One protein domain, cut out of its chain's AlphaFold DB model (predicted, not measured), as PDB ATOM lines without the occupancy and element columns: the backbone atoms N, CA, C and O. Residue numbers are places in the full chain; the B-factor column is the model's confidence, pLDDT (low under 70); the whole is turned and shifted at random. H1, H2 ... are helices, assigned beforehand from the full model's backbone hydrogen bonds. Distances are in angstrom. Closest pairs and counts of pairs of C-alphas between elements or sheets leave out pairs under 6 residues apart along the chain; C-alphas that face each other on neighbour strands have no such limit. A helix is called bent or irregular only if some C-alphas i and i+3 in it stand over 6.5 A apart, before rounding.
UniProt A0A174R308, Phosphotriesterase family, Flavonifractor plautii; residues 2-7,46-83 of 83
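Overview. This is residues 2 to 7 and 46 to 83 of the 83 residues of the protein "Phosphotriesterase family" of Flavonifractor plautii (UniProt A0A174R308). Two helices, H2 and the longer H3, meet near their ends as a V, the last part of H2 beside the first part of H3, and the short helix H1 lies near the corner on the side of H2. H3 has a kink of 36 degrees near residue 73. The printed part has 44 residues with three named helices, in the order H1, H2, H3, and no named strand; its class is all helix. It is only just loose, close to compact, with a radius of gyration of the C-alphas of 11.3 A and spans of 30 by 25 by 17 A.

Arrangement. H1, residues 2 to 7, is close to but not clearly touching H2, residues 49 to 60; their closest C-alphas, those of Ala 5 and Leu 58, are 6.7 A apart. Their lines are about perpendicular, at 73 degrees. H2 touches H3, residues 65 to 81, with residues 55 to 59 alone, and H3 touches H2 with residues 65 to 68 alone. Their closest C-alphas, those of Leu 55 and Ile 68, are 7.0 A apart. H2 and H3 run opposite ways at a steep tilt of 53 degrees. H1 and H3 are apart. In H1 every O i to N i+4 pair is within hydrogen-bond range; in H2 6 of 8 are, and in H3 11 of 13.

Along the chain. H1 begins at C-alpha 2, (157.734, 193.536, 142.802), and is 8.6 A long. H2 is 16.2 A long and only just irregular: C-alphas 52 and 55 are 7.0 A apart. H3 is 22.5 A long, ends at C-alpha 81, (172.316, 171.423, 131.820), and is irregular, with C-alphas 72 and 75 7.0 A apart.

Size, cuts and confidence. The two C-alphas farthest apart, those of Glu 60 and Gly 82, are 31.0 A apart. Residues 8 to 45 are not printed, and C-alphas 7 and 46 are 24.9 A apart across this cut. The link from H2 to H3 is tight, with 4 residues. The mean pLDDT of the printed part is 95.8, and no printed residue is under 70.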
ATOM      1  N   ASP A   2     157.035 193.280 141.528       94.69
ATOM      2  CA  ASP A   2     157.734 193.536 142.802       94.69
ATOM      3  C   ASP A   2     158.374 192.307 143.444       94.69
ATOM      4  O   ASP A   2     159.523 192.377 143.871       94.69
ATOM      5  N   THR A   3     157.669 191.176 143.460       97.56
ATOM      6  CA  THR A   3     158.171 189.932 144.058       97.56
ATOM      7  C   THR A   3     159.444 189.436 143.377       97.56
ATOM      8  O   THR A   3     160.419 189.130 144.057       97.56
ATOM      9  N   ILE A   4     159.468 189.410 142.039       96.81
ATOM     10  CA  ILE A   4     160.647 188.995 141.260       96.81
ATOM     11  C   ILE A   4     161.815 189.929 141.582       96.81
ATOM     12  O   ILE A   4     162.904 189.475 141.926       96.81
ATOM     13  N   ALA A   5     161.571 191.241 141.549       96.69
ATOM     14  CA  ALA A   5     162.613 192.221 141.812       96.69
ATOM     15  C   ALA A   5     163.152 192.143 143.250       96.69
ATOM     16  O   ALA A   5     164.355 192.273 143.472       96.69
ATOM     17  N   ALA A   6     162.285 191.888 144.232       97.56
ATOM     18  CA  ALA A   6     162.679 191.685 145.620       97.56
ATOM     19  C   ALA A   6     163.549 190.431 145.797       97.56
ATOM     20  O   ALA A   6     164.569 190.497 146.480       97.56
ATOM     21  N   LEU A   7     163.200 189.320 145.141       98.12
ATOM     22  CA  LEU A   7     163.994 188.089 145.171       98.12
ATOM     23  C   LEU A   7     165.367 188.282 144.517       98.12
ATOM     24  O   LEU A   7     166.374 187.863 145.088       98.12
ATOM     25  N   ASP A  46     150.391 186.254 125.134       91.12
ATOM     26  CA  ASP A  46     150.971 185.314 124.177       91.12
ATOM     27  C   ASP A  46     152.418 184.984 124.599       91.12
ATOM     28  O   ASP A  46     152.918 185.483 125.612       91.12
ATOM     29  N   TYR A  47     153.134 184.175 123.816       91.12
ATOM     30  CA  TYR A  47     154.533 183.827 124.110       91.12
ATOM     31  C   TYR A  47     155.525 185.005 124.005       91.12
ATOM     32  O   TYR A  47     156.694 184.876 124.375       91.12
ATOM     33  N   THR A  48     155.086 186.161 123.508       92.31
ATOM     34  CA  THR A  48     155.858 187.409 123.472       92.31
ATOM     35  C   THR A  48     155.595 188.290 124.694       92.31
ATOM     36  O   THR A  48     156.370 189.216 124.935       92.31
ATOM     37  N   PHE A  49     154.567 188.003 125.502       94.00
ATOM     38  CA  PHE A  49     154.173 188.808 126.661       94.00
ATOM     39  C   PHE A  49     155.332 189.067 127.627       94.00
ATOM     40  O   PHE A  49     155.527 190.210 128.056       94.00
ATOM     41  N   ILE A  50     156.155 188.052 127.925       95.69
ATOM     42  CA  ILE A  50     157.331 188.242 128.785       95.69
ATOM     43  C   ILE A  50     158.249 189.326 128.209       95.69
ATOM     44  O   ILE A  50     158.591 190.280 128.904       95.69
ATOM     45  N   HIS A  51     158.578 189.246 126.923       95.06
ATOM     46  CA  HIS A  51     159.467 190.204 126.268       95.06
ATOM     47  C   HIS A  51     158.846 191.599 126.161       95.06
ATOM     48  O   HIS A  51     159.517 192.603 126.379       95.06
ATOM     49  N   ARG A  52     157.555 191.663 125.834       94.62
ATOM     50  CA  ARG A  52     156.849 192.903 125.502       94.62
ATOM     51  C   ARG A  52     156.384 193.677 126.738       94.62
ATOM     52  O   ARG A  52     156.189 194.885 126.651       94.62
ATOM     53  N   ARG A  53     156.179 192.999 127.876       94.44
ATOM     54  CA  ARG A  53     155.627 193.592 129.109       94.44
ATOM     55  C   ARG A  53     156.451 193.291 130.355       94.44
ATOM     56  O   ARG A  53     156.714 194.210 131.122       94.44
ATOM     57  N   VAL A  54     156.861 192.043 130.574       95.88
ATOM     58  CA  VAL A  54     157.525 191.646 131.830       95.88
ATOM     59  C   VAL A  54     158.932 192.228 131.932       95.88
ATOM     60  O   VAL A  54     159.245 192.843 132.947       95.88
ATOM     61  N   LEU A  55     159.770 192.070 130.903       95.94
ATOM     62  CA  LEU A  55     161.162 192.533 130.962       95.94
ATOM     63  C   LEU A  55     161.278 194.058 131.131       95.94
ATOM     64  O   LEU A  55     161.978 194.460 132.060       95.94
ATOM     65  N   PRO A  56     160.550 194.902 130.367       96.62
ATOM     66  CA  PRO A  56     160.598 196.351 130.575       96.62
ATOM     67  C   PRO A  56     160.187 196.758 131.995       96.62
ATOM     68  O   PRO A  56     160.851 197.568 132.635       96.62
ATOM     69  N   LEU A  57     159.139 196.135 132.550       97.25
ATOM     70  CA  LEU A  57     158.709 196.411 133.923       97.25
ATOM     71  C   LEU A  57     159.741 195.969 134.968       97.25
ATOM     72  O   LEU A  57     159.814 196.558 136.042       97.25
ATOM     73  N   LEU A  58     160.518 194.918 134.710       97.19
ATOM     74  CA  LEU A  58     161.598 194.500 135.604       97.19
ATOM     75  C   LEU A  58     162.783 195.473 135.551       97.19
ATOM     76  O   LEU A  58     163.335 195.803 136.605       97.19
ATOM     77  N   GLU A  59     163.127 195.977 134.366       97.00
ATOM     78  CA  GLU A  59     164.136 197.029 134.178       97.00
ATOM     79  C   GLU A  59     163.729 198.322 134.901       97.00
ATOM     80  O   GLU A  59     164.519 198.873 135.668       97.00
ATOM     81  N   GLU A  60     162.467 198.753 134.781       97.81
ATOM     82  CA  GLU A  60     161.907 199.888 135.537       97.81
ATOM     83  C   GLU A  60     162.001 199.696 137.061       97.81
ATOM     84  O   GLU A  60     162.077 200.664 137.820       97.81
ATOM     85  N   ARG A  61     162.028 198.444 137.538       96.81
ATOM     86  CA  ARG A  61     162.213 198.093 138.959       96.81
ATOM     87  C   ARG A  61     163.678 197.921 139.363       96.81
ATOM     88  O   ARG A  61     163.948 197.480 140.486       96.81
ATOM     89  N   GLY A  62     164.599 198.320 138.490       96.38
ATOM     90  CA  GLY A  62     166.029 198.419 138.751       96.38
ATOM     91  C   GLY A  62     166.815 197.139 138.489       96.38
ATOM     92  O   GLY A  62     167.941 197.034 138.972       96.38
ATOM     93  N   LEU A  63     166.252 196.157 137.774       97.25
ATOM     94  CA  LEU A  63     167.030 194.991 137.349       97.25
ATOM     95  C   LEU A  63     167.972 195.398 136.223       97.25
ATOM     96  O   LEU A  63     167.583 196.079 135.276       97.25
ATOM     97  N   SER A  64     169.227 194.976 136.338       96.69
ATOM     98  CA  SER A  64     170.225 195.243 135.311       96.69
ATOM     99  C   SER A  64     169.997 194.359 134.089       96.69
ATOM    100  O   SER A  64     169.385 193.293 134.179       96.69
ATOM    101  N   ARG A  65     170.590 194.738 132.952       96.56
ATOM    102  CA  ARG A  65     170.587 193.878 131.764       96.56
ATOM    103  C   ARG A  65     171.153 192.482 132.052       96.56
ATOM    104  O   ARG A  65     170.607 191.499 131.575       96.56
ATOM    105  N   ALA A  66     172.179 192.389 132.898       96.44
ATOM    106  CA  ALA A  66     172.749 191.108 133.305       96.44
ATOM    107  C   ALA A  66     171.770 190.250 134.128       96.44
ATOM    108  O   ALA A  66     171.780 189.026 134.011       96.44
ATOM    109  N   ASP A  67     170.914 190.865 134.951       96.62
ATOM    110  CA  ASP A  67     169.866 190.135 135.674       96.62
ATOM    111  C   ASP A  67     168.790 189.628 134.715       96.62
ATOM    112  O   ASP A  67     168.362 188.481 134.826       96.62
ATOM    113  N   ILE A  68     168.399 190.450 133.738       97.12
ATOM    114  CA  ILE A  68     167.462 190.064 132.679       97.12
ATOM    115  C   ILE A  68     168.020 188.903 131.845       97.12
ATOM    116  O   ILE A  68     167.325 187.908 131.646       97.12
ATOM    117  N   ASP A  69     169.283 188.983 131.421       97.00
ATOM    118  CA  ASP A  69     169.931 187.927 130.641       97.00
ATOM    119  C   ASP A  69     170.012 186.616 131.448       97.00
ATOM    120  O   ASP A  69     169.734 185.541 130.916       97.00
ATOM    121  N   ARG A  70     170.286 186.673 132.762       96.94
ATOM    122  CA  ARG A  70     170.195 185.484 133.630       96.94
ATOM    123  C   ARG A  70     168.788 184.894 133.654       96.94
ATOM    124  O   ARG A  70     168.648 183.689 133.496       96.94
ATOM    125  N   LEU A  71     167.753 185.715 133.832       96.88
ATOM    126  CA  LEU A  71     166.368 185.234 133.893       96.88
ATOM    127  C   LEU A  71     165.907 184.584 132.578       96.88
ATOM    128  O   LEU A  71     165.124 183.636 132.623       96.88
ATOM    129  N   LEU A  72     166.382 185.077 131.430       96.25
ATOM    130  CA  LEU A  72     165.984 184.584 130.107       96.25
ATOM    131  C   LEU A  72     166.808 183.406 129.593       96.25
ATOM    132  O   LEU A  72     166.263 182.556 128.895       96.25
ATOM    133  N   THR A  73     168.114 183.375 129.860       96.69
ATOM    134  CA  THR A  73     169.018 182.401 129.232       96.69
ATOM    135  C   THR A  73     169.938 181.725 130.233       96.69
ATOM    136  O   THR A  73     170.024 180.500 130.228       96.69
ATOM    137  N   GLY A  74     170.570 182.487 131.129       98.00
ATOM    138  CA  GLY A  74     171.551 181.947 132.073       98.00
ATOM    139  C   GLY A  74     170.970 180.889 133.014       98.00
ATOM    140  O   GLY A  74     171.493 179.781 133.093       98.00
ATOM    141  N   ASN A  75     169.867 181.205 133.693       97.88
ATOM    142  CA  ASN A  75     169.227 180.297 134.640       97.88
ATOM    143  C   ASN A  75     168.567 179.099 133.941       97.88
ATOM    144  O   ASN A  75     168.770 177.988 134.424       97.88
ATOM    145  N   PRO A  76     167.812 179.259 132.826       98.06
ATOM    146  CA  PRO A  76     167.314 178.103 132.083       98.06
ATOM    147  C   PRO A  76     168.436 177.167 131.630       98.06
ATOM    148  O   PRO A  76     168.326 175.965 131.838       98.06
ATOM    149  N   CYS A  77     169.524 177.710 131.075       97.69
ATOM    150  CA  CYS A  77     170.691 176.927 130.671       97.69
ATOM    151  C   CYS A  77     171.251 176.129 131.855       97.69
ATOM    152  O   CYS A  77     171.288 174.903 131.800       97.69
ATOM    153  N   ALA A  78     171.556 176.801 132.969       97.25
ATOM    154  CA  ALA A  78     172.073 176.142 134.165       97.25
ATOM    155  C   ALA A  78     171.130 175.051 134.699       97.25
ATOM    156  O   ALA A  78     171.559 173.944 135.016       97.25
ATOM    157  N   PHE A  79     169.825 175.332 134.736       97.19
ATOM    158  CA  PHE A  79     168.819 174.387 135.209       97.19
ATOM    159  C   PHE A  79     168.708 173.142 134.319       97.19
ATOM    160  O   PHE A  79     168.637 172.030 134.840       97.19
ATOM    161  N   PHE A  80     168.687 173.310 132.992       97.12
ATOM    162  CA  PHE A  80     168.535 172.192 132.054       97.12
ATOM    163  C   PHE A  80     169.839 171.425 131.805       97.12
ATOM    164  O   PHE A  80     169.781 170.231 131.516       97.12
ATOM    165  N   GLU A  81     171.000 172.069 131.938       97.19
ATOM    166  CA  GLU A  81     172.316 171.423 131.820       97.19
ATOM    167  C   GLU A  81     172.817 170.835 133.151       97.19
ATOM    168  O   GLU A  81     173.702 169.981 133.149       97.19
ATOM    169  N   GLY A  82     172.226 171.233 134.283       92.12
ATOM    170  CA  GLY A  82     172.571 170.731 135.615       92.12
ATOM    171  C   GLY A  82     173.884 171.289 136.174       92.12
ATOM    172  O   GLY A  82     174.571 170.577 136.911       92.12
ATOM    173  N   VAL A  83     174.236 172.527 135.811       77.56
ATOM    174  CA  VAL A  83     175.485 173.216 136.200       77.56
ATOM    175  C   VAL A  83     175.288 174.287 137.267       77.56
ATOM    176  O   VAL A  83     174.185 174.872 137.355       77.56
TER     177      VAL A  83